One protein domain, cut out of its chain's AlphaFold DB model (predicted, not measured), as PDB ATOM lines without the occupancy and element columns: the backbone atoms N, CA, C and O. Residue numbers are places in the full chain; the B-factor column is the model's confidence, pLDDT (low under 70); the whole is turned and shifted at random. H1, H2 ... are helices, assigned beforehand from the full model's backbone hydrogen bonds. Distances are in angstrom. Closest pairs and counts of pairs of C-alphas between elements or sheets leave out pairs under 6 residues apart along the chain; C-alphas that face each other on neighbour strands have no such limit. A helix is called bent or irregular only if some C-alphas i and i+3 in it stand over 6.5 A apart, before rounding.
ATOM      1  N   ALA A   2      60.833  40.609   5.907       58.00
ATOM      2  CA  ALA A   2      60.830  42.051   5.585       58.00
ATOM      3  C   ALA A   2      62.154  42.797   5.807       58.00
ATOM      4  O   ALA A   2      62.186  43.902   6.321       58.00
ATOM      5  N   ASN A   3      63.221  42.157   5.351       67.69
ATOM      6  CA  ASN A   3      64.496  42.725   4.915       67.69
ATOM      7  C   ASN A   3      64.605  42.739   3.372       67.69
ATOM      8  O   ASN A   3      65.590  43.199   2.799       67.69
ATOM      9  N   HIS A   4      63.609  42.192   2.662       84.75
ATOM     10  CA  HIS A   4      63.683  42.018   1.212       84.75
ATOM     11  C   HIS A   4      63.783  43.349   0.454       84.75
ATOM     12  O   HIS A   4      64.388  43.367  -0.619       84.75
ATOM     13  N   ASN A   5      63.222  44.453   0.974       89.75
ATOM     14  CA  ASN A   5      63.375  45.754   0.322       89.75
ATOM     15  C   ASN A   5      64.785  46.304   0.519       89.75
ATOM     16  O   ASN A   5      65.329  46.847  -0.439       89.75
ATOM     17  N   ALA A   6      65.387  46.117   1.696       94.50
ATOM     18  CA  ALA A   6      66.781  46.452   1.959       94.50
ATOM     19  C   ALA A   6      67.732  45.685   1.035       94.50
ATOM     20  O   ALA A   6      68.504  46.317   0.318       94.50
ATOM     21  N   HIS A   7      67.597  44.359   0.926       96.25
ATOM     22  CA  HIS A   7      68.419  43.574  -0.006       96.25
ATOM     23  C   HIS A   7      68.176  43.950  -1.470       96.25
ATOM     24  O   HIS A   7      69.125  44.081  -2.240       96.25
ATOM     25  N   THR A   8      66.917  44.182  -1.866       94.62
ATOM     26  CA  THR A   8      66.593  44.627  -3.234       94.62
ATOM     27  C   THR A   8      67.209  45.991  -3.531       94.62
ATOM     28  O   THR A   8      67.777  46.199  -4.601       94.62
ATOM     29  N   TYR A   9      67.102  46.932  -2.591       95.12
ATOM     30  CA  TYR A   9      67.699  48.253  -2.703       95.12
ATOM     31  C   TYR A   9      69.217  48.148  -2.843       95.12
ATOM     32  O   TYR A   9      69.763  48.634  -3.832       95.12
ATOM     33  N   PHE A  10      69.865  47.477  -1.891       98.12
ATOM     34  CA  PHE A  10      71.309  47.311  -1.843       98.12
ATOM     35  C   PHE A  10      71.834  46.668  -3.125       98.12
ATOM     36  O   PHE A  10      72.696  47.241  -3.786       98.12
ATOM     37  N   GLY A  11      71.239  45.548  -3.547       97.88
ATOM     38  CA  GLY A  11      71.638  44.853  -4.766       97.88
ATOM     39  C   GLY A  11      71.548  45.732  -6.014       97.88
ATOM     40  O   GLY A  11      72.476  45.766  -6.816       97.88
ATOM     41  N   LEU A  12      70.468  46.508  -6.156       97.00
ATOM     42  CA  LEU A  12      70.307  47.433  -7.282       97.00
ATOM     43  C   LEU A  12      71.296  48.605  -7.246       97.00
ATOM     44  O   LEU A  12      71.750  49.035  -8.306       97.00
ATOM     45  N   GLN A  13      71.629  49.133  -6.064       98.31
ATOM     46  CA  GLN A  13      72.650  50.178  -5.957       98.31
ATOM     47  C   GLN A  13      74.043  49.642  -6.288       98.31
ATOM     48  O   GLN A  13      74.784  50.299  -7.015       98.31
ATOM     49  N   VAL A  14      74.372  48.433  -5.825       98.62
ATOM     50  CA  VAL A  14      75.641  47.771  -6.147       98.62
ATOM     51  C   VAL A  14      75.756  47.531  -7.651       98.62
ATOM     52  O   VAL A  14      76.759  47.914  -8.249       98.62
ATOM     53  N   LEU A  15      74.705  47.008  -8.299       97.69
ATOM     54  CA  LEU A  15      74.664  46.879  -9.761       97.69
ATOM     55  C   LEU A  15      74.880  48.221 -10.472       97.69
ATOM     56  O   LEU A  15      75.516  48.261 -11.520       97.69
ATOM     57  N   GLY A  16      74.360  49.319  -9.920       97.50
ATOM     58  CA  GLY A  16      74.547  50.667 -10.459       97.50
ATOM     59  C   GLY A  16      76.002  51.147 -10.462       97.50
ATOM     60  O   GLY A  16      76.332  52.021 -11.260       97.50
ATOM     61  N   GLN A  17      76.859  50.572  -9.613       97.75
ATOM     62  CA  GLN A  17      78.288  50.891  -9.539       97.75
ATOM     63  C   GLN A  17      79.179  49.931 -10.339       97.75
ATOM     64  O   GLN A  17      80.365  50.208 -10.514       97.75
ATOM     65  N   LEU A  18      78.637  48.814 -10.832       97.31
ATOM     66  CA  LEU A  18      79.398  47.893 -11.672       97.31
ATOM     67  C   LEU A  18      79.619  48.473 -13.082       97.31
ATOM     68  O   LEU A  18      78.732  49.144 -13.623       97.31
ATOM     69  N   PRO A  19      80.761  48.157 -13.722       96.38
ATOM     70  CA  PRO A  19      80.939  48.336 -15.159       96.38
ATOM     71  C   PRO A  19      79.776  47.720 -15.964       96.38
ATOM     72  O   PRO A  19      79.234  46.691 -15.546       96.38
ATOM     73  N   PRO A  20      79.353  48.323 -17.096       95.88
ATOM     74  CA  PRO A  20      78.164  47.882 -17.829       95.88
ATOM     75  C   PRO A  20      78.170  46.407 -18.248       95.88
ATOM     76  O   PRO A  20      77.131  45.761 -18.153       95.88
ATOM     77  N   ASP A  21      79.325  45.892 -18.659       95.06
ATOM     78  CA  ASP A  21      79.570  44.500 -19.040       95.06
ATOM     79  C   ASP A  21      79.398  43.545 -17.851       95.06
ATOM     80  O   ASP A  21      78.666  42.561 -17.937       95.06
ATOM     81  N   LEU A  22      79.992  43.869 -16.698       95.81
ATOM     82  CA  LEU A  22      79.838  43.065 -15.481       95.81
ATOM     83  C   LEU A  22      78.403  43.105 -14.950       95.81
ATOM     84  O   LEU A  22      77.874  42.095 -14.487       95.81
ATOM     85  N   ARG A  23      77.750  44.265 -15.042       96.94
ATOM     86  CA  ARG A  23      76.339  44.413 -14.686       96.94
ATOM     87  C   ARG A  23      75.448  43.553 -15.577       96.94
ATOM     88  O   ARG A  23      74.527  42.925 -15.058       96.94
ATOM     89  N   GLU A  24      75.700  43.527 -16.884       95.69
ATOM     90  CA  GLU A  24      74.961  42.689 -17.832       95.69
ATOM     91  C   GLU A  24      75.114  41.211 -17.472       95.69
ATOM     92  O   GLU A  24      74.102  40.548 -17.263       95.69
ATOM     93  N   LEU A  25      76.343  40.741 -17.228       94.19
ATOM     94  CA  LEU A  25      76.616  39.373 -16.768       94.19
ATOM     95  C   LEU A  25      75.821  38.997 -15.504       94.19
ATOM     96  O   LEU A  25      75.316  37.881 -15.385       94.19
ATOM     97  N   CYS A  26      75.672  39.913 -14.545       95.75
ATOM     98  CA  CYS A  26      74.879  39.664 -13.336       95.75
ATOM     99  C   CYS A  26      73.360  39.651 -13.563       95.75
ATOM    100  O   CYS A  26      72.629  39.224 -12.669       95.75
ATOM    101  N   THR A  27      72.871  40.176 -14.689       96.38
ATOM    102  CA  THR A  27      71.446  40.484 -14.892       96.38
ATOM    103  C   THR A  27      70.835  39.874 -16.152       96.38
ATOM    104  O   THR A  27      69.684  40.178 -16.469       96.38
ATOM    105  N   GLU A  28      71.535  38.951 -16.817       96.31
ATOM    106  CA  GLU A  28      71.015  38.199 -17.970       96.31
ATOM    107  C   GLU A  28      69.682  37.477 -17.664       96.31
ATOM    108  O   GLU A  28      68.807  37.400 -18.525       96.31
ATOM    109  N   ASP A  29      69.483  36.998 -16.428       97.38
ATOM    110  CA  ASP A  29      68.176  36.566 -15.902       97.38
ATOM    111  C   ASP A  29      67.806  37.435 -14.687       97.38
ATOM    112  O   ASP A  29      67.837  36.994 -13.535       97.38
ATOM    113  N   LEU A  30      67.474  38.707 -14.943       96.06
ATOM    114  CA  LEU A  30      67.140  39.704 -13.916       96.06
ATOM    115  C   LEU A  30      66.085  39.233 -12.886       96.06
ATOM    116  O   LEU A  30      66.286  39.477 -11.692       96.06
ATOM    117  N   PRO A  31      64.987  38.536 -13.260       96.44
ATOM    118  CA  PRO A  31      64.064  37.972 -12.274       96.44
ATOM    119  C   PRO A  31      64.752  37.020 -11.289       96.44
ATOM    120  O   PRO A  31      64.468  37.052 -10.092       96.44
ATOM    121  N   VAL A  32      65.687  36.198 -11.770       97.25
ATOM    122  CA  VAL A  32      66.428  35.252 -10.932       97.25
ATOM    123  C   VAL A  32      67.505  35.951 -10.102       97.25
ATOM    124  O   VAL A  32      67.689  35.561  -8.950       97.25
ATOM    125  N   PHE A  33      68.133  37.020 -10.604       97.75
ATOM    126  CA  PHE A  33      68.982  37.895  -9.785       97.75
ATOM    127  C   PHE A  33      68.215  38.463  -8.585       97.75
ATOM    128  O   PHE A  33      68.660  38.343  -7.444       97.75
ATOM    129  N   HIS A  34      67.015  39.007  -8.818       96.38
ATOM    130  CA  HIS A  34      66.169  39.529  -7.742       96.38
ATOM    131  C   HIS A  34      65.795  38.470  -6.707       96.38
ATOM    132  O   HIS A  34      65.768  38.769  -5.516       96.38
ATOM    133  N   LEU A  35      65.521  37.241  -7.144       96.19
ATOM    134  CA  LEU A  35      65.268  36.135  -6.225       96.19
ATOM    135  C   LEU A  35      66.536  35.693  -5.480       96.19
ATOM    136  O   LEU A  35      66.445  35.321  -4.314       96.19
ATOM    137  N   GLY A  36      67.707  35.786  -6.115       96.75
ATOM    138  CA  GLY A  36      69.004  35.568  -5.476       96.75
ATOM    139  C   GLY A  36      69.248  36.519  -4.303       96.75
ATOM    140  O   GLY A  36      69.765  36.085  -3.283       96.75
ATOM    141  N   LEU A  37      68.788  37.777  -4.379       97.25
ATOM    142  CA  LEU A  37      68.893  38.753  -3.276       97.25
ATOM    143  C   LEU A  37      68.134  38.340  -2.002       97.25
ATOM    144  O   LEU A  37      68.340  38.935  -0.946       97.25
ATOM    145  N   TYR A  38      67.251  37.340  -2.076       95.19
ATOM    146  CA  TYR A  38      66.614  36.767  -0.888       95.19
ATOM    147  C   TYR A  38      67.508  35.755  -0.175       95.19
ATOM    148  O   TYR A  38      67.184  35.356   0.940       95.19
ATOM    149  N   GLY A  39      68.615  35.338  -0.791       94.94
ATOM    150  CA  GLY A  39      69.588  34.470  -0.154       94.94
ATOM    151  C   GLY A  39      68.955  33.172   0.365       94.94
ATOM    152  O   GLY A  39      68.071  32.601  -0.299       94.94
ATOM    153  N   PRO A  40      69.367  32.704   1.556       94.69
ATOM    154  CA  PRO A  40      68.755  31.568   2.226       94.69
ATOM    155  C   PRO A  40      67.447  31.898   2.971       94.69
ATOM    156  O   PRO A  40      66.780  30.963   3.416       94.69
ATOM    157  N   ASP A  41      67.008  33.161   3.066       94.62
ATOM    158  CA  ASP A  41      65.817  33.564   3.842       94.62
ATOM    159  C   ASP A  41      64.531  32.777   3.557       94.62
ATOM    160  O   ASP A  41      63.794  32.485   4.510       94.62
ATOM    161  N   PRO A  42      64.221  32.382   2.302       93.69
ATOM    162  CA  PRO A  42      63.072  31.528   2.023       93.69
ATOM    163  C   PRO A  42      63.014  30.274   2.912       93.69
ATOM    164  O   PRO A  42      61.931  29.819   3.288       93.69
ATOM    165  N   LEU A  43      64.168  29.729   3.303       92.75
ATOM    166  CA  LEU A  43      64.281  28.511   4.103       92.75
ATOM    167  C   LEU A  43      63.912  28.702   5.578       92.75
ATOM    168  O   LEU A  43      63.581  27.713   6.240       92.75
ATOM    169  N   ILE A  44      63.900  29.934   6.095       91.62
ATOM    170  CA  ILE A  44      63.490  30.239   7.477       91.62
ATOM    171  C   ILE A  44      62.021  29.854   7.708       91.62
ATOM    172  O   ILE A  44      61.637  29.439   8.802       91.62
ATOM    173  N   PHE A  45      61.194  29.920   6.661       88.88
ATOM    174  CA  PHE A  45      59.741  29.738   6.728       88.88
ATOM    175  C   PHE A  45      59.277  28.275   6.821       88.88
ATOM    176  O   PHE A  45      58.119  27.952   6.545       88.88
ATOM    177  N   SER A  46      60.164  27.363   7.214       86.38
ATOM    178  CA  SER A  46      59.831  25.979   7.537       86.38
ATOM    179  C   SER A  46      60.770  25.463   8.625       86.38
ATOM    180  O   SER A  46      61.987  25.574   8.508       86.38
ATOM    181  N   LEU A  47      60.218  24.848   9.677       84.94
ATOM    182  CA  LEU A  47      61.005  24.311  10.799       84.94
ATOM    183  C   LEU A  47      62.051  23.273  10.352       84.94
ATOM    184  O   LEU A  47      63.109  23.163  10.966       84.94
ATOM    185  N   TRP A  48      61.782  22.559   9.257       87.50
ATOM    186  CA  TRP A  48      62.682  21.563   8.666       87.50
ATOM    187  C   TRP A  48      63.892  22.183   7.967       87.50
ATOM    188  O   TRP A  48      64.965  21.590   7.932       87.50
ATOM    189  N   THR A  49      63.719  23.377   7.405       91.06
ATOM    190  CA  THR A  49      64.728  24.069   6.590       91.06
ATOM    191  C   THR A  49      65.378  25.224   7.342       91.06
ATOM    192  O   THR A  49      66.447  25.672   6.946       91.06
ATOM    193  N   LYS A  50      64.809  25.657   8.475       91.69
ATOM    194  CA  LYS A  50      65.344  26.754   9.286       91.69
ATOM    195  C   LYS A  50      66.794  26.507   9.707       91.69
ATOM    196  O   LYS A  50      67.621  27.395   9.568       91.69
ATOM    197  N   LYS A  51      67.126  25.292  10.160       91.88
ATOM    198  CA  LYS A  51      68.512  24.941  10.530       91.88
ATOM    199  C   LYS A  51      69.478  25.017   9.344       91.88
ATOM    200  O   LYS A  51      70.650  25.310   9.544       91.88
ATOM    201  N   ILE A  52      68.989  24.741   8.132       92.00
ATOM    202  CA  ILE A  52      69.768  24.892   6.899       92.00
ATOM    203  C   ILE A  52      69.987  26.382   6.632       92.00
ATOM    204  O   ILE A  52      71.127  26.775   6.442       92.00
ATOM    205  N   SER A  53      68.936  27.208   6.721       93.12
ATOM    206  CA  SER A  53      69.061  28.669   6.608       93.12
ATOM    207  C   SER A  53      70.091  29.226   7.585       93.12
ATOM    208  O   SER A  53      71.052  29.844   7.158       93.12
ATOM    209  N   ASP A  54      69.946  28.930   8.882       92.12
ATOM    210  CA  ASP A  54      70.834  29.447   9.928       92.12
ATOM    211  C   ASP A  54      72.303  29.048   9.674       92.12
ATOM    212  O   ASP A  54      73.222  29.809   9.974       92.12
ATOM    213  N   ARG A  55      72.535  27.842   9.132       92.62
ATOM    214  CA  ARG A  55      73.868  27.350   8.758       92.62
ATOM    215  C   ARG A  55      74.417  28.096   7.545       92.62
ATOM    216  O   ARG A  55      75.565  28.527   7.597       92.62
ATOM    217  N   LEU A  56      73.605  28.258   6.499       92.75
ATOM    218  CA  LEU A  56      73.988  28.979   5.289       92.75
ATOM    219  C   LEU A  56      74.242  30.458   5.583       92.75
ATOM    220  O   LEU A  56      75.210  30.981   5.071       92.75
ATOM    221  N   HIS A  57      73.481  31.107   6.468       93.88
ATOM    222  CA  HIS A  57      73.765  32.473   6.932       93.88
ATOM    223  C   HIS A  57      75.106  32.583   7.666       93.88
ATOM    224  O   HIS A  57      75.880  33.494   7.396       93.88
ATOM    225  N   LYS A  58      75.415  31.648   8.573       93.00
ATOM    226  CA  LYS A  58      76.619  31.722   9.428       93.00
ATOM    227  C   LYS A  58      77.913  31.272   8.760       93.00
ATOM    228  O   LYS A  58      78.979  31.694   9.188       93.00
ATOM    229  N   ARG A  59      77.831  30.352   7.799       93.25
ATOM    230  CA  ARG A  59      78.991  29.678   7.187       93.25
ATOM    231  C   ARG A  59      79.022  29.855   5.676       93.25
ATOM    232  O   ARG A  59      79.519  28.998   4.951       93.25
ATOM    233  N   TRP A  60      78.426  30.940   5.182       94.12
ATOM    234  CA  TRP A  60      78.284  31.166   3.747       94.12
ATOM    235  C   TRP A  60      79.642  31.236   3.048       94.12
ATOM    236  O   TRP A  60      79.765  30.733   1.937       94.12
ATOM    237  N   ARG A  61      80.677  31.785   3.701       94.44
ATOM    238  CA  ARG A  61      82.032  31.892   3.136       94.44
ATOM    239  C   ARG A  61      82.685  30.530   2.917       94.44
ATOM    240  O   ARG A  61      83.391  30.354   1.930       94.44
ATOM    241  N   GLU A  62      82.437  29.566   3.797       93.75
ATOM    242  CA  GLU A  62      82.989  28.216   3.675       93.75
ATOM    243  C   GLU A  62      82.103  27.284   2.843       93.75
ATOM    244  O   GLU A  62      82.617  26.404   2.157       93.75
ATOM    245  N   GLU A  63      80.779  27.436   2.927       91.50
ATOM    246  CA  GLU A  63      79.828  26.458   2.388       91.50
ATOM    247  C   GLU A  63      79.129  26.895   1.102       91.50
ATOM    248  O   GLU A  63      78.757  26.038   0.310       91.50
ATOM    249  N   SER A  64      78.906  28.193   0.892       93.50
ATOM    250  CA  SER A  64      78.158  28.699  -0.269       93.50
ATOM    251  C   SER A  64      79.055  29.436  -1.255       93.50
ATOM    252  O   SER A  64      78.938  29.226  -2.453       93.50
ATOM    253  N   LEU A  65      79.971  30.276  -0.775       94.88
ATOM    254  CA  LEU A  65      80.809  31.133  -1.607       94.88
ATOM    255  C   LEU A  65      81.621  30.363  -2.665       94.88
ATOM    256  O   LEU A  65      81.676  30.868  -3.784       94.88
ATOM    257  N   PRO A  66      82.205  29.174  -2.401       94.25
ATOM    258  CA  PRO A  66      82.889  28.410  -3.446       94.25
ATOM    259  C   PRO A  66      81.961  28.029  -4.608       94.25
ATOM    260  O   PRO A  66      82.281  28.324  -5.758       94.25
ATOM    261  N   ASP A  67      80.793  27.458  -4.309       95.00
ATOM    262  CA  ASP A  67      79.824  27.030  -5.325       95.00
ATOM    263  C   ASP A  67      79.164  28.236  -6.025       95.00
ATOM    264  O   ASP A  67      78.932  28.218  -7.230       95.00
ATOM    265  N   LEU A  68      78.911  29.332  -5.298       95.88
ATOM    266  CA  LEU A  68      78.422  30.596  -5.865       95.88
ATOM    267  C   LEU A  68      79.461  31.235  -6.799       95.88
ATOM    268  O   LEU A  68      79.104  31.787  -7.838       95.88
ATOM    269  N   THR A  69      80.743  31.157  -6.442       94.88
ATOM    270  CA  THR A  69      81.845  31.645  -7.279       94.88
ATOM    271  C   THR A  69      81.949  30.817  -8.554       94.88
ATOM    272  O   THR A  69      82.042  31.395  -9.633       94.88
ATOM    273  N   ASP A  70      81.857  29.488  -8.457       94.06
ATOM    274  CA  ASP A  70      81.804  28.615  -9.635       94.06
ATOM    275  C   ASP A  70      80.579  28.929 -10.510       94.06
ATOM    276  O   ASP A  70      80.715  29.133 -11.712       94.06
ATOM    277  N   ALA A  71      79.398  29.116  -9.915       95.12
ATOM    278  CA  ALA A  71      78.187  29.497 -10.643       95.12
ATOM    279  C   ALA A  71      78.313  30.851 -11.363       95.12
ATOM    280  O   ALA A  71      77.780  31.010 -12.464       95.12
ATOM    281  N   ILE A  72      79.026  31.819 -10.778       93.25
ATOM    282  CA  ILE A  72      79.350  33.078 -11.458       93.25
ATOM    283  C   ILE A  72      80.280  32.832 -12.649       93.25
ATOM    284  O   ILE A  72      80.070  33.403 -13.725       93.25
ATOM    285  N   GLN A  73      81.294  31.991 -12.451       89.12
ATOM    286  CA  GLN A  73      82.402  31.824 -13.384       89.12
ATOM    287  C   GLN A  73      82.074  30.914 -14.570       89.12
ATOM    288  O   GLN A  73      82.373  31.252 -15.713       89.12
ATOM    289  N   THR A  74      81.464  29.764 -14.306       90.38
ATOM    290  CA  THR A  74      81.269  28.670 -15.270       90.38
ATOM    291  C   THR A  74      79.793  28.332 -15.490       90.38
ATOM    292  O   THR A  74      79.451  27.605 -16.426       90.38
ATOM    293  N   GLY A  75      78.907  28.872 -14.649       92.94
ATOM    294  CA  GLY A  75      77.479  28.598 -14.692       92.94
ATOM    295  C   GLY A  75      76.757  29.207 -15.897       92.94
ATOM    296  O   GLY A  75      77.266  30.057 -16.630       92.94
ATOM    297  N   SER A  76      75.507  28.776 -16.080       95.88
ATOM    298  CA  SER A  76      74.590  29.397 -17.039       95.88
ATOM    299  C   SER A  76      74.278  30.852 -16.652       95.88
ATOM    300  O   SER A  76      74.412  31.211 -15.479       95.88
ATOM    301  N   PRO A  77      73.761  31.679 -17.579       96.00
ATOM    302  CA  PRO A  77      73.311  33.039 -17.264       96.00
ATOM    303  C   PRO A  77      72.366  33.118 -16.054       96.00
ATOM    304  O   PRO A  77      72.493  33.993 -15.196       96.00
ATOM    305  N   THR A  78      71.459  32.143 -15.923       97.31
ATOM    306  CA  THR A  78      70.558  32.019 -14.770       97.31
ATOM    307  C   THR A  78      71.308  31.695 -13.474       97.31
ATOM    308  O   THR A  78      71.005  32.285 -12.437       97.31
ATOM    309  N   ALA A  79      72.289  30.785 -13.511       96.94
ATOM    310  CA  ALA A  79      73.104  30.443 -12.344       96.94
ATOM    311  C   ALA A  79      73.968  31.619 -11.882       96.94
ATOM    312  O   ALA A  79      73.988  31.932 -10.691       96.94
ATOM    313  N   ARG A  80      74.587  32.327 -12.829       97.06
ATOM    314  CA  ARG A  80      75.360  33.545 -12.579       97.06
ATOM    315  C   ARG A  80      74.501  34.648 -11.966       97.06
ATOM    316  O   ARG A  80      74.886  35.220 -10.950       97.06
ATOM    317  N   SER A  81      73.319  34.898 -12.533       97.81
ATOM    318  CA  SER A  81      72.374  35.898 -12.018       97.81
ATOM    319  C   SER A  81      71.927  35.563 -10.591       97.81
ATOM    320  O   SER A  81      71.968  36.419  -9.708       97.81
ATOM    321  N   PHE A  82      71.564  34.298 -10.331       97.94
ATOM    322  CA  PHE A  82      71.218  33.829  -8.987       97.94
ATOM    323  C   PHE A  82      72.367  34.045  -8.000       97.94
ATOM    324  O   PHE A  82      72.160  34.619  -6.931       97.94
ATOM    325  N   ALA A  83      73.572  33.611  -8.368       97.69
ATOM    326  CA  ALA A  83      74.734  33.669  -7.502       97.69
ATOM    327  C   ALA A  83      75.165  35.106  -7.190       97.69
ATOM    328  O   ALA A  83      75.451  35.409  -6.034       97.69
ATOM    329  N   ALA A  84      75.124  36.012  -8.172       98.19
ATOM    330  CA  ALA A  84      75.395  37.430  -7.949       98.19
ATOM    331  C   ALA A  84      74.428  38.034  -6.916       98.19
ATOM    332  O   ALA A  84      74.869  38.663  -5.957       98.19
ATOM    333  N   GLY A  85      73.120  37.784  -7.049       98.19
ATOM    334  CA  GLY A  85      72.140  38.232  -6.055       98.19
ATOM    335  C   GLY A  85      72.385  37.617  -4.670       98.19
ATOM    336  O   GLY A  85      72.354  38.315  -3.660       98.19
ATOM    337  N   TYR A  86      72.688  36.321  -4.618       97.88
ATOM    338  CA  TYR A  86      72.894  35.588  -3.368       97.88
ATOM    339  C   TYR A  86      74.156  36.036  -2.615       97.88
ATOM    340  O   TYR A  86      74.148  36.147  -1.390       97.88
ATOM    341  N   ILE A  87      75.236  36.359  -3.329       98.19
ATOM    342  CA  ILE A  87      76.441  36.941  -2.726       98.19
ATOM    343  C   ILE A  87      76.134  38.326  -2.142       98.19
ATOM    344  O   ILE A  87      76.515  38.608  -1.007       98.19
ATOM    345  N   LEU A  88      75.398  39.175  -2.868       98.56
ATOM    346  CA  LEU A  88      75.027  40.509  -2.379       98.56
ATOM    347  C   LEU A  88      74.105  40.460  -1.157       98.56
ATOM    348  O   LEU A  88      74.194  41.337  -0.298       98.56
ATOM    349  N   HIS A  89      73.257  39.432  -1.046       98.06
ATOM    350  CA  HIS A  89      72.501  39.172   0.177       98.06
ATOM    351  C   HIS A  89      73.444  39.016   1.377       98.06
ATOM    352  O   HIS A  89      73.326  39.756   2.352       98.06
ATOM    353  N   HIS A  90      74.425  38.118   1.268       98.00
ATOM    354  CA  HIS A  90      75.366  37.859   2.352       98.00
ATOM    355  C   HIS A  90      76.293  39.036   2.667       98.00
ATOM    356  O   HIS A  90      76.583  39.278   3.833       98.00
ATOM    357  N   MET A  91      76.729  39.800   1.663       98.25
ATOM    358  CA  MET A  91      77.528  41.011   1.894       98.25
ATOM    359  C   MET A  91      76.772  42.053   2.728       98.25
ATOM    360  O   MET A  91      77.369  42.711   3.586       98.25
ATOM    361  N   LEU A  92      75.462  42.205   2.496       98.31
ATOM    362  CA  LEU A  92      74.643  43.081   3.327       98.31
ATOM    363  C   LEU A  92      74.496  42.512   4.742       98.31
ATOM    364  O   LEU A  92      74.714  43.243   5.705       98.31
ATOM    365  N   ASP A  93      74.191  41.221   4.870       97.44
ATOM    366  CA  ASP A  93      74.055  40.544   6.165       97.44
ATOM    367  C   ASP A  93      75.319  40.664   7.024       97.44
ATOM    368  O   ASP A  93      75.226  41.041   8.193       97.44
ATOM    369  N   ASP A  94      76.500  40.427   6.444       96.75
ATOM    370  CA  ASP A  94      77.799  40.586   7.112       96.75
ATOM    371  C   ASP A  94      77.998  42.016   7.650       96.75
ATOM    372  O   ASP A  94      78.690  42.222   8.648       96.75
ATOM    373  N   THR A  95      77.365  43.010   7.020       97.31
ATOM    374  CA  THR A  95      77.449  44.423   7.416       97.31
ATOM    375  C   THR A  95      76.482  44.767   8.546       97.31
ATOM    376  O   THR A  95      76.841  45.497   9.474       97.31
ATOM    377  N   VAL A  96      75.241  44.278   8.477       96.56
ATOM    378  CA  VAL A  96      74.164  44.714   9.383       96.56
ATOM    379  C   VAL A  96      73.999  43.810  10.602       96.56
ATOM    380  O   VAL A  96      73.713  44.304  11.696       96.56
ATOM    381  N   HIS A  97      74.207  42.499  10.459       95.75
ATOM    382  CA  HIS A  97      73.930  41.542  11.529       95.75
ATOM    383  C   HIS A  97      74.811  41.688  12.774       95.75
ATOM    384  O   HIS A  97      74.247  41.587  13.864       95.75
ATOM    385  N   PRO A  98      76.123  41.991  12.696       96.56
ATOM    386  CA  PRO A  98      76.930  42.181  13.902       96.56
ATOM    387  C   PRO A  98      76.363  43.254  14.841       96.56
ATOM    388  O   PRO A  98      76.300  43.064  16.054       96.56
ATOM    389  N   VAL A  99      75.881  44.363  14.274       97.00
ATOM    390  CA  VAL A  99      75.310  45.478  15.043       97.00
ATOM    391  C   VAL A  99      73.902  45.142  15.534       97.00
ATOM    392  O   VAL A  99      73.571  45.420  16.686       97.00
ATOM    393  N   ILE A 100      73.090  44.479  14.702       96.56
ATOM    394  CA  ILE A 100      71.774  43.967  15.112       96.56
ATOM    395  C   ILE A 100      71.916  43.038  16.322       96.56
ATOM    396  O   ILE A 100      71.164  43.193  17.284       96.56
ATOM    397  N   TYR A 101      72.883  42.118  16.313       96.25
ATOM    398  CA  TYR A 101      73.122  41.203  17.427       96.25
ATOM    399  C   TYR A 101      73.537  41.937  18.704       96.25
ATOM    400  O   TYR A 101      72.966  41.653  19.753       96.25
ATOM    401  N   GLY A 102      74.415  42.942  18.618       97.44
ATOM    402  CA  GLY A 102      74.732  43.792  19.774       97.44
ATOM    403  C   GLY A 102      73.484  44.475  20.351       97.44
ATOM    404  O   GLY A 102      73.206  44.406  21.545       97.44
ATOM    405  N   TRP A 103      72.631  45.045  19.501       97.19
ATOM    406  CA  TRP A 103      71.386  45.665  19.964       97.19
ATOM    407  C   TRP A 103      70.348  44.679  20.496       97.19
ATOM    408  O   TRP A 103      69.484  45.084  21.283       97.19
ATOM    409  N   MET A 104      70.389  43.415  20.071       95.94
ATOM    410  CA  MET A 104      69.547  42.362  20.636       95.94
ATOM    411  C   MET A 104      69.920  42.055  22.082       95.94
ATOM    412  O   MET A 104      69.018  41.867  22.900       95.94
ATOM    413  N   GLU A 105      71.211  42.064  22.418       96.31
ATOM    414  CA  GLU A 105      71.679  41.928  23.806       96.31
ATOM    415  C   GLU A 105      71.162  43.079  24.681       96.31
ATOM    416  O   GLU A 105      70.808  42.889  25.842       96.31
ATOM    417  N   GLU A 106      70.995  44.260  24.089       94.00
ATOM    418  CA  GLU A 106      70.408  45.432  24.737       94.00
ATOM    419  C   GLU A 106      68.861  45.478  24.669       94.00
ATOM    420  O   GLU A 106      68.249  46.512  24.969       94.00
ATOM    421  N   GLY A 107      68.203  44.394  24.242       92.75
ATOM    422  CA  GLY A 107      66.743  44.235  24.265       92.75
ATOM    423  C   GLY A 107      65.989  44.688  23.007       92.75
ATOM    424  O   GLY A 107      64.759  44.812  23.040       92.75
ATOM    425  N   SER A 108      66.689  44.950  21.901       93.94
ATOM    426  CA  SER A 108      66.061  45.216  20.597       93.94
ATOM    427  C   SER A 108      65.627  43.908  19.925       93.94
ATOM    428  O   SER A 108      66.153  42.834  20.201       93.94
ATOM    429  N   SER A 109      64.646  43.973  19.025       92.94
ATOM    430  CA  SER A 109      64.201  42.798  18.266       92.94
ATOM    431  C   SER A 109      64.823  42.795  16.873       92.94
ATOM    432  O   SER A 109      64.571  43.727  16.114       92.94
ATOM    433  N   HIS A 110      65.543  41.720  16.511       92.50
ATOM    434  CA  HIS A 110      66.066  41.484  15.149       92.50
ATOM    435  C   HIS A 110      65.012  41.790  14.087       92.50
ATOM    436  O   HIS A 110      65.199  42.609  13.197       92.50
ATOM    437  N   PHE A 111      63.849  41.164  14.245       89.50
ATOM    438  CA  PHE A 111      62.749  41.262  13.300       89.50
ATOM    439  C   PHE A 111      62.215  42.695  13.157       89.50
ATOM    440  O   PHE A 111      61.905  43.136  12.054       89.50
ATOM    441  N   ARG A 112      62.125  43.455  14.257       92.06
ATOM    442  CA  ARG A 112      61.676  44.854  14.187       92.06
ATOM    443  C   ARG A 112      62.714  45.765  13.548       92.06
ATOM    444  O   ARG A 112      62.311  46.720  12.897       92.06
ATOM    445  N   LEU A 113      64.001  45.479  13.732       94.50
ATOM    446  CA  LEU A 113      65.088  46.232  13.108       94.50
ATOM    447  C   LEU A 113      65.078  46.067  11.586       94.50
ATOM    448  O   LEU A 113      65.099  47.074  10.882       94.50
ATOM    449  N   GLU A 114      64.941  44.832  11.089       93.88
ATOM    450  CA  GLU A 114      64.789  44.559   9.649       93.88
ATOM    451  C   GLU A 114      63.588  45.313   9.060       93.88
ATOM    452  O   GLU A 114      63.735  46.048   8.084       93.88
ATOM    453  N   ILE A 115      62.415  45.222   9.702       91.38
ATOM    454  CA  ILE A 115      61.217  45.929   9.223       91.38
ATOM    455  C   ILE A 115      61.402  47.444   9.286       91.38
ATOM    456  O   ILE A 115      60.953  48.149   8.385       91.38
ATOM    457  N   ALA A 116      62.009  47.968  10.352       93.38
ATOM    458  CA  ALA A 116      62.221  49.402  10.495       93.38
ATOM    459  C   ALA A 116      63.125  49.945   9.378       93.38
ATOM    460  O   ALA A 116      62.830  51.016   8.847       93.38
ATOM    461  N   LEU A 117      64.153  49.191   8.973       94.94
ATOM    462  CA  LEU A 117      64.985  49.519   7.815       94.94
ATOM    463  C   LEU A 117      64.184  49.471   6.501       94.94
ATOM    464  O   LEU A 117      64.229  50.425   5.726       94.94
ATOM    465  N   ASP A 118      63.405  48.410   6.270       92.12
ATOM    466  CA  ASP A 118      62.549  48.289   5.079       92.12
ATOM    467  C   ASP A 118      61.539  49.448   4.983       92.12
ATOM    468  O   ASP A 118      61.326  50.005   3.906       92.12
ATOM    469  N   LEU A 119      60.918  49.848   6.098       90.25
ATOM    470  CA  LEU A 119      59.972  50.967   6.122       90.25
ATOM    471  C   LEU A 119      60.643  52.312   5.872       90.25
ATOM    472  O   LEU A 119      60.079  53.117   5.133       90.25
ATOM    473  N   LEU A 120      61.825  52.540   6.449       92.81
ATOM    474  CA  LEU A 120      62.602  53.752   6.206       92.81
ATOM    475  C   LEU A 120      62.886  53.916   4.705       92.81
ATOM    476  O   LEU A 120      62.617  54.970   4.135       92.81
ATOM    477  N   LEU A 121      63.315  52.847   4.029       91.88
ATOM    478  CA  LEU A 121      63.545  52.857   2.580       91.88
ATOM    479  C   LEU A 121      62.278  53.147   1.761       91.88
ATOM    480  O   LEU A 121      62.335  53.799   0.714       91.88
ATOM    481  N   LEU A 122      61.125  52.633   2.193       88.44
ATOM    482  CA  LEU A 122      59.851  52.889   1.519       88.44
ATOM    483  C   LEU A 122      59.392  54.337   1.703       88.44
ATOM    484  O   LEU A 122      58.889  54.936   0.747       88.44
ATOM    485  N   GLU A 123      59.604  54.895   2.893       89.25
ATOM    486  CA  GLU A 123      59.335  56.296   3.216       89.25
ATOM    487  C   GLU A 123      60.211  57.237   2.376       89.25
ATOM    488  O   GLU A 123      59.678  58.123   1.704       89.25
ATOM    489  N   GLU A 124      61.523  56.983   2.302       89.12
ATOM    490  CA  GLU A 124      62.470  57.739   1.465       89.12
ATOM    491  C   GLU A 124      62.053  57.742  -0.014       89.12
ATOM    492  O   GLU A 124      62.108  58.771  -0.694       89.12
ATOM    493  N   LYS A 125      61.553  56.605  -0.515       85.69
ATOM    494  CA  LYS A 125      61.041  56.465  -1.888       85.69
ATOM    495  C   LYS A 125      59.614  56.982  -2.082       85.69
ATOM    496  O   LYS A 125      59.072  56.837  -3.180       85.69
ATOM    497  N   ARG A 126      58.986  57.547  -1.045       82.75
ATOM    498  CA  ARG A 126      57.586  58.011  -1.038       82.75
ATOM    499  C   ARG A 126      56.597  56.940  -1.515       82.75
ATOM    500  O   ARG A 126      55.613  57.239  -2.193       82.75
ATOM    501  N   ARG A 127      56.854  55.669  -1.190       75.31
ATOM    502  CA  ARG A 127      55.986  54.546  -1.562       75.31
ATOM    503  C   ARG A 127      54.977  54.270  -0.455       75.31
ATOM    504  O   ARG A 127      55.340  53.845   0.633       75.31
ATOM    505  N   ALA A 128      53.695  54.442  -0.774       64.12
ATOM    506  CA  ALA A 128      52.600  54.174   0.160       64.12
ATOM    507  C   ALA A 128      52.428  52.678   0.493       64.12
ATOM    508  O   ALA A 128      51.887  52.340   1.539       64.12
ATOM    509  N   ASN A 129      52.895  51.783  -0.387       65.19
ATOM    510  CA  ASN A 129      52.784  50.335  -0.230       65.19
ATOM    511  C   ASN A 129      54.151  49.667  -0.379       65.19
ATOM    512  O   ASN A 129      54.949  50.060  -1.236       65.19
ATOM    513  N   SER A 130      54.379  48.601   0.388       69.00
ATOM    514  CA  SER A 130      55.501  47.703   0.124       69.00
ATOM    515  C   SER A 130      55.329  47.040  -1.243       69.00
ATOM    516  O   SER A 130      54.237  46.544  -1.546       69.00
ATOM    517  N   PRO A 131      56.383  47.007  -2.072       73.31
ATOM    518  CA  PRO A 131      56.424  46.156  -3.247       73.31
ATOM    519  C   PRO A 131      56.074  44.722  -2.864       73.31
ATOM    520  O   PRO A 131      56.469  44.234  -1.806       73.31
ATOM    521  N   LYS A 132      55.328  44.041  -3.735       78.50
ATOM    522  CA  LYS A 132      55.155  42.599  -3.586       78.50
ATOM    523  C   LYS A 132      56.507  41.926  -3.779       78.50
ATOM    524  O   LYS A 132      57.272  42.336  -4.650       78.50
ATOM    525  N   LEU A 133      56.745  40.864  -3.016       82.38
ATOM    526  CA  LEU A 133      57.918  40.018  -3.212       82.38
ATOM    527  C   LEU A 133      57.972  39.530  -4.672       82.38
ATOM    528  O   LEU A 133      56.957  39.062  -5.206       82.38
ATOM    529  N   HIS A 134      59.136  39.627  -5.316       81.00
ATOM    530  CA  HIS A 134      59.322  39.080  -6.655       81.00
ATOM    531  C   HIS A 134      59.162  37.558  -6.587       81.00
ATOM    532  O   HIS A 134      59.627  36.907  -5.658       81.00
ATOM    533  N   THR A 135      58.435  36.983  -7.543       87.31
ATOM    534  CA  THR A 135      58.226  35.522  -7.652       87.31
ATOM    535  C   THR A 135      58.274  35.037  -9.103       87.31
ATOM    536  O   THR A 135      58.012  33.863  -9.395       87.31
ATOM    537  N   GLU A 136      58.593  35.942 -10.026       91.81
ATOM    538  CA  GLU A 136      58.882  35.614 -11.413       91.81
ATOM    539  C   GLU A 136      60.192  34.824 -11.474       91.81
ATOM    540  O   GLU A 136      61.130  35.120 -10.747       91.81
ATOM    541  N   GLY A 137      60.242  33.764 -12.281       92.69
ATOM    542  CA  GLY A 137      61.424  32.899 -12.353       92.69
ATOM    543  C   GLY A 137      61.562  31.876 -11.216       92.69
ATOM    544  O   GLY A 137      62.419  31.007 -11.317       92.69
ATOM    545  N   LYS A 138      60.673  31.865 -10.207       93.50
ATOM    546  CA  LYS A 138      60.742  30.977  -9.018       93.50
ATOM    547  C   LYS A 138      61.085  29.504  -9.287       93.50
ATOM    548  O   LYS A 138      61.785  28.894  -8.490       93.50
ATOM    549  N   GLY A 139      60.582  28.924 -10.382       93.44
ATOM    550  CA  GLY A 139      60.866  27.534 -10.752       93.44
ATOM    551  C   GLY A 139      62.309  27.343 -11.217       93.44
ATOM    552  O   GLY A 139      62.971  26.416 -10.763       93.44
ATOM    553  N   ARG A 140      62.808  28.266 -12.055       95.06
ATOM    554  CA  ARG A 140      64.213  28.301 -12.479       95.06
ATOM    555  C   ARG A 140      65.120  28.555 -11.284       95.06
ATOM    556  O   ARG A 140      66.038  27.785 -11.066       95.06
ATOM    557  N   THR A 141      64.796  29.549 -10.458       94.69
ATOM    558  CA  THR A 141      65.554  29.853  -9.237       94.69
ATOM    559  C   THR A 141      65.639  28.654  -8.312       94.69
ATOM    560  O   THR A 141      66.717  28.354  -7.834       94.69
ATOM    561  N   ALA A 142      64.540  27.934  -8.071       94.12
ATOM    562  CA  ALA A 142      64.566  26.746  -7.229       94.12
ATOM    563  C   ALA A 142      65.487  25.648  -7.787       94.12
ATOM    564  O   ALA A 142      66.251  25.062  -7.025       94.12
ATOM    565  N   ALA A 143      65.442  25.399  -9.100       94.50
ATOM    566  CA  ALA A 143      66.336  24.450  -9.765       94.50
ATOM    567  C   ALA A 143      67.806  24.899  -9.692       94.50
ATOM    568  O   ALA A 143      68.683  24.108  -9.364       94.50
ATOM    569  N   THR A 144      68.073  26.185  -9.926       94.00
ATOM    570  CA  THR A 144      69.410  26.772  -9.797       94.00
ATOM    571  C   THR A 144      69.927  26.697  -8.365       94.00
ATOM    572  O   THR A 144      71.075  26.336  -8.136       94.00
ATOM    573  N   ALA A 145      69.082  27.000  -7.388       92.44
ATOM    574  CA  ALA A 145      69.453  26.983  -5.988       92.44
ATOM    575  C   ALA A 145      69.795  25.556  -5.521       92.44
ATOM    576  O   ALA A 145      70.726  25.390  -4.748       92.44
ATOM    577  N   GLU A 146      69.120  24.526  -6.041       93.00
ATOM    578  CA  GLU A 146      69.496  23.117  -5.839       93.00
ATOM    579  C   GLU A 146      70.829  22.752  -6.505       93.00
ATOM    580  O   GLU A 146      71.627  22.023  -5.920       93.00
ATOM    581  N   SER A 147      71.096  23.264  -7.712       89.31
ATOM    582  CA  SER A 147      72.364  22.988  -8.396       89.31
ATOM    583  C   SER A 147      73.562  23.701  -7.768       89.31
ATOM    584  O   SER A 147      74.675  23.194  -7.861       89.31
ATOM    585  N   VAL A 148      73.338  24.864  -7.147       88.06
ATOM    586  CA  VAL A 148      74.401  25.725  -6.605       88.06
ATOM    587  C   VAL A 148      74.583  25.548  -5.095       88.06
ATOM    588  O   VAL A 148      75.692  25.694  -4.606       88.06
ATOM    589  N   LEU A 149      73.539  25.233  -4.322       86.12
ATOM    590  CA  LEU A 149      73.614  25.223  -2.856       86.12
ATOM    591  C   LEU A 149      73.317  23.833  -2.287       86.12
ATOM    592  O   LEU A 149      72.215  23.300  -2.412       86.12
ATOM    593  N   LYS A 150      74.277  23.266  -1.555       80.94
ATOM    594  CA  LYS A 150      74.115  21.987  -0.845       80.94
ATOM    595  C   LYS A 150      73.861  22.229   0.651       80.94
ATOM    596  O   LYS A 150      74.466  23.129   1.224       80.94
ATOM    597  N   PRO A 151      73.008  21.436   1.335       75.50
ATOM    598  CA  PRO A 151      72.287  20.242   0.875       75.50
ATOM    599  C   PRO A 151      70.829  20.525   0.445       75.50
ATOM    600  O   PRO A 151      69.934  19.732   0.734       75.50
ATOM    601  N   MET A 152      70.543  21.678  -0.155       80.06
ATOM    602  CA  MET A 152      69.167  22.121  -0.369       80.06
ATOM    603  C   MET A 152      68.544  21.528  -1.638       80.06
ATOM    604  O   MET A 152      69.134  21.585  -2.706       80.06
ATOM    605  N   GLY A 153      67.307  21.031  -1.538       85.12
ATOM    606  CA  GLY A 153      66.525  20.613  -2.707       85.12
ATOM    607  C   GLY A 153      65.642  21.729  -3.280       85.12
ATOM    608  O   GLY A 153      65.126  22.575  -2.540       85.12
ATOM    609  N   ALA A 154      65.350  21.679  -4.581       91.00
ATOM    610  CA  ALA A 154      64.584  22.725  -5.275       91.00
ATOM    611  C   ALA A 154      63.187  22.929  -4.666       91.00
ATOM    612  O   ALA A 154      62.709  24.051  -4.469       91.00
ATOM    613  N   ARG A 155      62.526  21.829  -4.282       91.94
ATOM    614  CA  ARG A 155      61.201  21.866  -3.639       91.94
ATOM    615  C   ARG A 155      61.215  22.618  -2.311       91.94
ATOM    616  O   ARG A 155      60.232  23.285  -1.990       91.94
ATOM    617  N   GLN A 156      62.298  22.508  -1.542       92.38
ATOM    618  CA  GLN A 156      62.420  23.172  -0.245       92.38
ATOM    619  C   GLN A 156      62.523  24.686  -0.428       92.38
ATOM    620  O   GLN A 156      61.762  25.419   0.206       92.38
ATOM    621  N   TYR A 157      63.384  25.139  -1.345       92.94
ATOM    622  CA  TYR A 157      63.527  26.562  -1.652       92.94
ATOM    623  C   TYR A 157      62.235  27.151  -2.218       92.94
ATOM    624  O   TYR A 157      61.752  28.170  -1.732       92.94
ATOM    625  N   LEU A 158      61.607  26.468  -3.184       94.06
ATOM    626  CA  LEU A 158      60.358  26.923  -3.795       94.06
ATOM    627  C   LEU A 158      59.222  27.047  -2.771       94.06
ATOM    628  O   LEU A 158      58.494  28.040  -2.763       94.06
ATOM    629  N   ALA A 159      59.066  26.049  -1.896       93.19
ATOM    630  CA  ALA A 159      58.061  26.088  -0.839       93.19
ATOM    631  C   ALA A 159      58.347  27.207   0.174       93.19
ATOM    632  O   ALA A 159      57.420  27.877   0.631       93.19
ATOM    633  N   GLY A 160      59.620  27.420   0.512       92.75
ATOM    634  CA  GLY A 160      60.071  28.530   1.344       92.75
ATOM    635  C   GLY A 160      59.734  29.889   0.735       92.75
ATOM    636  O   GLY A 160      59.124  30.726   1.393       92.75
ATOM    637  N   LEU A 161      60.026  30.068  -0.555       92.44
ATOM    638  CA  LEU A 161      59.803  31.318  -1.281       92.44
ATOM    639  C   LEU A 161      58.316  31.670  -1.336       92.44
ATOM    640  O   LEU A 161      57.935  32.814  -1.097       92.44
ATOM    641  N   TRP A 162      57.455  30.680  -1.579       91.81
ATOM    642  CA  TRP A 162      56.009  30.881  -1.533       91.81
ATOM    643  C   TRP A 162      55.515  31.314  -0.152       91.81
ATOM    644  O   TRP A 162      54.705  32.237  -0.056       91.81
ATOM    645  N   ARG A 163      56.010  30.682   0.918       91.31
ATOM    646  CA  ARG A 163      55.654  31.061   2.293       91.31
ATOM    647  C   ARG A 163      56.164  32.456   2.642       91.31
ATOM    648  O   ARG A 163      55.399  33.251   3.182       91.31
ATOM    649  N   MET A 164      57.408  32.768   2.282       91.44
ATOM    650  CA  MET A 164      58.004  34.093   2.449       91.44
ATOM    651  C   MET A 164      57.174  35.163   1.739       91.44
ATOM    652  O   MET A 164      56.848  36.180   2.351       91.44
ATOM    653  N   ALA A 165      56.788  34.928   0.481       88.94
ATOM    654  CA  ALA A 165      55.967  35.851  -0.295       88.94
ATOM    655  C   ALA A 165      54.582  36.047   0.339       88.94
ATOM    656  O   ALA A 165      54.138  37.181   0.511       88.94
ATOM    657  N   ALA A 166      53.909  34.960   0.732       87.25
ATOM    658  CA  ALA A 166      52.594  35.025   1.366       87.25
ATOM    659  C   ALA A 166      52.633  35.808   2.690       87.25
ATOM    660  O   ALA A 166      51.808  36.691   2.912       87.25
ATOM    661  N   LEU A 167      53.614  35.527   3.552       85.31
ATOM    662  CA  LEU A 167      53.731  36.180   4.855       85.31
ATOM    663  C   LEU A 167      54.191  37.634   4.733       85.31
ATOM    664  O   LEU A 167      53.602  38.511   5.364       85.31
ATOM    665  N   SER A 168      55.181  37.923   3.887       83.12
ATOM    666  CA  SER A 168      55.678  39.294   3.708       83.12
ATOM    667  C   SER A 168      54.581  40.215   3.172       83.12
ATOM    668  O   SER A 168      54.379  41.294   3.720       83.12
ATOM    669  N   ASN A 169      53.796  39.755   2.191       78.00
ATOM    670  CA  ASN A 169      52.703  40.541   1.607       78.00
ATOM    671  C   ASN A 169      51.537  40.802   2.586       78.00
ATOM    672  O   ASN A 169      50.798  41.774   2.413       78.00
ATOM    673  N   CYS A 170      51.349  39.944   3.592       78.62
ATOM    674  CA  CYS A 170      50.257  40.064   4.564       78.62
ATOM    675  C   CYS A 170      50.658  40.832   5.829       78.62
ATOM    676  O   CYS A 170      49.851  41.587   6.372       78.62
ATOM    677  N   PHE A 171      51.887  40.633   6.309       74.38
ATOM    678  CA  PHE A 171      52.307  41.084   7.638       74.38
ATOM    679  C   PHE A 171      53.245  42.286   7.623       74.38
ATOM    680  O   PHE A 171      53.337  42.974   8.640       74.38
ATOM    681  N   CYS A 172      53.904  42.565   6.497       73.44
ATOM    682  CA  CYS A 172      54.958  43.570   6.417       73.44
ATOM    683  C   CYS A 172      54.588  44.711   5.461       73.44
ATOM    684  O   CYS A 172      53.938  44.493   4.441       73.44
ATOM    685  N   GLY A 173      55.009  45.930   5.805       71.75
ATOM    686  CA  GLY A 173      54.742  47.145   5.031       71.75
ATOM    687  C   GLY A 173      53.821  48.153   5.716       71.75
ATOM    688  O   GLY A 173      53.194  47.807   6.718       71.75
ATOM    689  N   PRO A 174      53.731  49.397   5.209       66.62
ATOM    690  CA  PRO A 174      53.002  50.477   5.872       66.62
ATOM    691  C   PRO A 174      51.581  50.063   6.288       66.62
ATOM    692  O   PRO A 174      50.815  49.536   5.483       66.62
ATOM    693  N   GLY A 175      51.245  50.253   7.568       70.19
ATOM    694  CA  GLY A 175      49.924  49.918   8.117       70.19
ATOM    695  C   GLY A 175      49.655  48.422   8.341       70.19
ATOM    696  O   GLY A 175      48.531  48.051   8.672       70.19
ATOM    697  N   ARG A 176      50.653  47.541   8.177       80.00
ATOM    698  CA  ARG A 176      50.522  46.093   8.433       80.00
ATOM    699  C   ARG A 176      50.863  45.717   9.881       80.00
ATOM    700  O   ARG A 176      51.589  46.464  10.541       80.00
ATOM    701  N   PRO A 177      50.415  44.546  10.385       77.81
ATOM    702  CA  PRO A 177      50.570  44.172  11.794       77.81
ATOM    703  C   PRO A 177      51.997  44.266  12.344       77.81
ATOM    704  O   PRO A 177      52.184  44.715  13.472       77.81
ATOM    705  N   ALA A 178      53.015  43.910  11.554       76.56
ATOM    706  CA  ALA A 178      54.398  43.953  12.022       76.56
ATOM    707  C   ALA A 178      54.946  45.386  12.184       76.56
ATOM    708  O   ALA A 178      55.915  45.599  12.910       76.56
ATOM    709  N   THR A 179      54.301  46.382  11.566       73.19
ATOM    710  CA  THR A 179      54.711  47.795  11.645       73.19
ATOM    711  C   THR A 179      54.207  48.504  12.894       73.19
ATOM    712  O   THR A 179      54.883  49.397  13.402       73.19
ATOM    713  N   GLY A 180      53.074  48.065  13.452       72.38
ATOM    714  CA  GLY A 180      52.498  48.651  14.666       72.38
ATOM    715  C   GLY A 180      53.353  48.457  15.925       72.38
ATOM    716  O   GLY A 180      53.102  49.104  16.936       72.38
ATOM    717  N   GLY A 181      54.366  47.583  15.877       79.12
ATOM    718  CA  GLY A 181      55.252  47.276  17.003       79.12
ATOM    719  C   GLY A 181      56.604  47.998  17.008       79.12
ATOM    720  O   GLY A 181      57.405  47.728  17.903       79.12
ATOM    721  N   ILE A 182      56.888  48.861  16.028       86.38
ATOM    722  CA  ILE A 182      58.189  49.538  15.896       86.38
ATOM    723  C   ILE A 182      58.257  50.730  16.850       86.38
ATOM    724  O   ILE A 182      57.441  51.651  16.769       86.38
ATOM    725  N   ARG A 183      59.247  50.740  17.746       90.06
ATOM    726  CA  ARG A 183      59.435  51.796  18.747       90.06
ATOM    727  C   ARG A 183      60.391  52.863  18.213       90.06
ATOM    728  O   ARG A 183      61.070  52.691  17.203       90.06
ATOM    729  N   ALA A 184      60.467  53.988  18.923       92.31
ATOM    730  CA  ALA A 184      61.364  55.090  18.569       92.31
ATOM    731  C   ALA A 184      62.837  54.651  18.494       92.31
ATOM    732  O   ALA A 184      63.563  55.102  17.612       92.31
ATOM    733  N   ARG A 185      63.252  53.731  19.376       93.94
ATOM    734  CA  ARG A 185      64.605  53.164  19.386       93.94
ATOM    735  C   ARG A 185      64.927  52.421  18.088       93.94
ATOM    736  O   ARG A 185      65.929  52.752  17.463       93.94
ATOM    737  N   GLU A 186      64.059  51.506  17.636       94.06
ATOM    738  CA  GLU A 186      64.302  50.774  16.384       94.06
ATOM    739  C   GLU A 186      64.319  51.714  15.164       94.06
ATOM    740  O   GLU A 186      65.054  51.460  14.218       94.06
ATOM    741  N   LYS A 187      63.593  52.844  15.189       93.88
ATOM    742  CA  LYS A 187      63.677  53.863  14.122       93.88
ATOM    743  C   LYS A 187      65.030  54.579  14.072       93.88
ATOM    744  O   LYS A 187      65.487  54.929  12.989       93.88
ATOM    745  N   VAL A 188      65.650  54.843  15.225       96.38
ATOM    746  CA  VAL A 188      67.007  55.420  15.286       96.38
ATOM    747  C   VAL A 188      68.018  54.403  14.766       96.38
ATOM    748  O   VAL A 188      68.804  54.724  13.883       96.38
ATOM    749  N   GLN A 189      67.932  53.167  15.253       97.31
ATOM    750  CA  GLN A 189      68.799  52.066  14.838       97.31
ATOM    751  C   GLN A 189      68.668  51.765  13.337       97.31
ATOM    752  O   GLN A 189      69.669  51.546  12.668       97.31
ATOM    753  N   ALA A 190      67.460  51.840  12.767       96.31
ATOM    754  CA  ALA A 190      67.241  51.677  11.331       96.31
ATOM    755  C   ALA A 190      67.964  52.732  10.479       96.31
ATOM    756  O   ALA A 190      68.438  52.397   9.397       96.31
ATOM    757  N   ARG A 191      68.092  53.979  10.958       97.44
ATOM    758  CA  ARG A 191      68.904  55.000  10.273       97.44
ATOM    759  C   ARG A 191      70.386  54.646  10.296       97.44
ATOM    760  O   ARG A 191      71.045  54.739   9.275       97.44
ATOM    761  N   GLU A 192      70.888  54.137  11.416       97.94
ATOM    762  CA  GLU A 192      72.275  53.667  11.465       97.94
ATOM    763  C   GLU A 192      72.505  52.452  10.547       97.94
ATOM    764  O   GLU A 192      73.513  52.388   9.846       97.94
ATOM    765  N   LEU A 193      71.560  51.506  10.481       97.75
ATOM    766  CA  LEU A 193      71.628  50.402   9.514       97.75
ATOM    767  C   LEU A 193      71.606  50.909   8.068       97.75
ATOM    768  O   LEU A 193      72.334  50.388   7.227       97.75
ATOM    769  N   ARG A 194      70.791  51.929   7.785       97.44
ATOM    770  CA  ARG A 194      70.704  52.583   6.477       97.44
ATOM    771  C   ARG A 194      72.045  53.189   6.066       97.44
ATOM    772  O   ARG A 194      72.465  52.949   4.934       97.44
ATOM    773  N   ASP A 195      72.708  53.902   6.973       98.00
ATOM    774  CA  ASP A 195      74.014  54.526   6.738       98.00
ATOM    775  C   ASP A 195      75.107  53.473   6.501       98.00
ATOM    776  O   ASP A 195      75.897  53.584   5.564       98.00
ATOM    777  N   ARG A 196      75.117  52.400   7.304       98.25
ATOM    778  CA  ARG A 196      76.048  51.269   7.134       98.25
ATOM    779  C   ARG A 196      75.839  50.552   5.801       98.25
ATOM    780  O   ARG A 196      76.808  50.236   5.118       98.25
ATOM    781  N   MET A 197      74.582  50.330   5.416       97.88
ATOM    782  CA  MET A 197      74.231  49.750   4.121       97.88
ATOM    783  C   MET A 197      74.702  50.632   2.959       97.88
ATOM    784  O   MET A 197      75.275  50.096   2.017       97.88
ATOM    785  N   GLU A 198      74.506  51.959   3.018       97.75
ATOM    786  CA  GLU A 198      75.028  52.888   1.996       97.75
ATOM    787  C   GLU A 198      76.548  52.818   1.879       97.75
ATOM    788  O   GLU A 198      77.083  52.675   0.779       97.75
ATOM    789  N   ALA A 199      77.246  52.867   3.017       98.25
ATOM    790  CA  ALA A 199      78.702  52.816   3.057       98.25
ATOM    791  C   ALA A 199      79.265  51.526   2.431       98.25
ATOM    792  O   ALA A 199      80.375  51.542   1.898       98.25
ATOM    793  N   GLN A 200      78.494  50.433   2.448       98.25
ATOM    794  CA  GLN A 200      78.901  49.144   1.897       98.25
ATOM    795  C   GLN A 200      78.664  49.000   0.384       98.25
ATOM    796  O   GLN A 200      79.219  48.084  -0.223       98.25
ATOM    797  N   ILE A 201      77.904  49.889  -0.270       98.56
ATOM    798  CA  ILE A 201      77.571  49.730  -1.699       98.56
ATOM    799  C   ILE A 201      78.838  49.691  -2.569       98.56
ATOM    800  O   ILE A 201      78.995  48.784  -3.387       98.56
ATOM    801  N   ALA A 202      79.754  50.646  -2.389       98.31
ATOM    802  CA  ALA A 202      80.979  50.706  -3.190       98.31
ATOM    803  C   ALA A 202      81.949  49.541  -2.895       98.31
ATOM    804  O   ALA A 202      82.386  48.892  -3.849       98.31
ATOM    805  N   PRO A 203      82.250  49.196  -1.625       98.50
ATOM    806  CA  PRO A 203      83.030  47.999  -1.304       98.50
ATOM    807  C   PRO A 203      82.434  46.703  -1.874       98.50
ATOM    808  O   PRO A 203      83.161  45.902  -2.456       98.50
ATOM    809  N   ALA A 204      81.114  46.512  -1.779       98.38
ATOM    810  CA  ALA A 204      80.454  45.321  -2.315       98.38
ATOM    811  C   ALA A 204      80.517  45.256  -3.848       98.38
ATOM    812  O   ALA A 204      80.725  44.179  -4.404       98.38
ATOM    813  N   ALA A 205      80.403  46.395  -4.538       98.38
ATOM    814  CA  ALA A 205      80.603  46.459  -5.985       98.38
ATOM    815  C   ALA A 205      82.030  46.049  -6.378       98.38
ATOM    816  O   ALA A 205      82.208  45.285  -7.324       98.38
ATOM    817  N   GLN A 206      83.040  46.503  -5.631       97.81
ATOM    818  CA  GLN A 206      84.437  46.125  -5.864       97.81
ATOM    819  C   GLN A 206      84.685  44.634  -5.612       97.81
ATOM    820  O   GLN A 206      85.351  43.982  -6.417       97.81
ATOM    821  N   GLU A 207      84.137  44.078  -4.529       96.44
ATOM    822  CA  GLU A 207      84.281  42.654  -4.213       96.44
ATOM    823  C   GLU A 207      83.580  41.782  -5.265       96.44
ATOM    824  O   GLU A 207      84.198  40.864  -5.809       96.44
ATOM    825  N   LEU A 208      82.339  42.115  -5.638       96.75
ATOM    826  CA  LEU A 208      81.603  41.402  -6.683       96.75
ATOM    827  C   LEU A 208      82.308  41.504  -8.046       96.75
ATOM    828  O   LEU A 208      82.465  40.491  -8.730       96.75
ATOM    829  N   ALA A 209      82.802  42.688  -8.422       95.88
ATOM    830  CA  ALA A 209      83.604  42.862  -9.632       95.88
ATOM    831  C   ALA A 209      84.885  42.017  -9.588       95.88
ATOM    832  O   ALA A 209      85.240  41.391 -10.581       95.88
ATOM    833  N   GLY A 210      85.557  41.929  -8.438       94.75
ATOM    834  CA  GLY A 210      86.733  41.077  -8.257       94.75
ATOM    835  C   GLY A 210      86.436  39.588  -8.467       94.75
ATOM    836  O   GLY A 210      87.254  38.878  -9.059       94.75
ATOM    837  N   ILE A 211      85.261  39.120  -8.038       92.44
ATOM    838  CA  ILE A 211      84.789  37.748  -8.279       92.44
ATOM    839  C   ILE A 211      84.512  37.532  -9.776       92.44
ATOM    840  O   ILE A 211      84.933  36.517 -10.330       92.44
ATOM    841  N   LEU A 212      83.884  38.512 -10.440       87.75
ATOM    842  CA  LEU A 212      83.529  38.480 -11.865       87.75
ATOM    843  C   LEU A 212      84.722  38.650 -12.822       87.75
ATOM    844  O   LEU A 212      84.710  38.076 -13.904       87.75
ATOM    845  N   VAL A 213      85.763  39.406 -12.468       84.75
ATOM    846  CA  VAL A 213      86.932  39.651 -13.343       84.75
ATOM    847  C   VAL A 213      87.947  38.515 -13.277       84.75
ATOM    848  O   VAL A 213      88.611  38.216 -14.267       84.75
TER     849      VAL A 213
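What this domain is: This is residues 2 to 213 of the 218 residues of an uncharacterized protein of Evtepia gabavorous (UniProt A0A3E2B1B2). A long bent helix, H12, runs along one side of a compact helical body whose core is the arm H8a, with H1, H2, H3, H7, H10 and H12b packed round it. H9 crosses H12a near one end of the body, beside H8b, and H4, H5 and H11 make a group on the side away from H12. The printed part has 212 residues with twelve named helices, H1 to H12 in order, and no named strand: all helix, packed mostly crossed. It is compact, with a radius of gyration of the C-alphas of 16.2 A, and spans 47 by 37 by 32 A.

Where its parts are: H12, residues 184 to 213, and H8, residues 77 to 105, were each assigned as one helix by their hydrogen bonds but are bent: C-alphas 199 and 202 are 7.0 A apart, and C-alphas 95 and 98 are 6.9 A apart. The arms are H12a, 184 to 199, 23.4 A; H12b, 202 to 213, 16.1 A, ending at C-alpha 213 (86.932, 39.651, -13.343); H8a, 77 to 95, 27.5 A; and H8b, 98 to 105. H1, residues 4 to 17, begins at C-alpha 4 (63.683, 42.018, 1.212). H2 is 20 to 27, H3 30 to 36, H4 41 to 45, H5 47 to 58, H6 60 to 63, H7 65 to 73, H9 110 to 124 with 21.6 A, H10 138 to 148, and H11 154 to 171 with 25.6 A. H5 is only just irregular: C-alphas 48 and 51 are 7.0 A apart.

How they stand to each other: H12a touches H9, closest at the C-alphas of Ala 190 and Leu 117, 4.7 A. H12b touches the hub H8 through H8a, residues 204 to 208 and 84 to 91 alone, closest at the C-alphas of Ala 204 and Met 91, 6.7 A. H8a also touches, among others, H3, C-alphas of Gly 85 and Gly 36 closest at 4.2 A, and H2, C-alphas of Ser 81 and Cys 26 closest at 4.7 A, about perpendicular at 86 degrees. H7 and H8a form a hairpin at a steep tilt of 38 degrees, opposite ways. H1 touches H8a with residues 7 to 11 alone, C-alphas of Gly 11 and Leu 88 closest at 6.0 A. H10 touches H11, C-alphas of Ala 142 and Ala 154 closest at 4.5 A; H4 touches H11, Pro 42 and Gly 160 closest at 4.3 A between C-alphas, and H5. H6 is close to but not clearly touching H8a, and H8b touches H9. Every O i to N i+4 pair is within hydrogen-bond range in H1, H2, H3, H7, H8a, H8b, H9, H10, H11, H12a and H12b; H5 has 6 of 8, H4 0 of 1 with 2 of 2 O i to N i+3 pairs, and H6 is too short for such a pair.

The domain as a whole: The two C-alphas farthest apart, of Thr 74 and Ala 184, are 47.3 A apart. The printed part has no cut; the links H9 to H10 and H11 to H12 are long, the others tight. Mean pLDDT of the printed part is 91.6, with residues 2 to 3, 128 to 130 and 174 under 70.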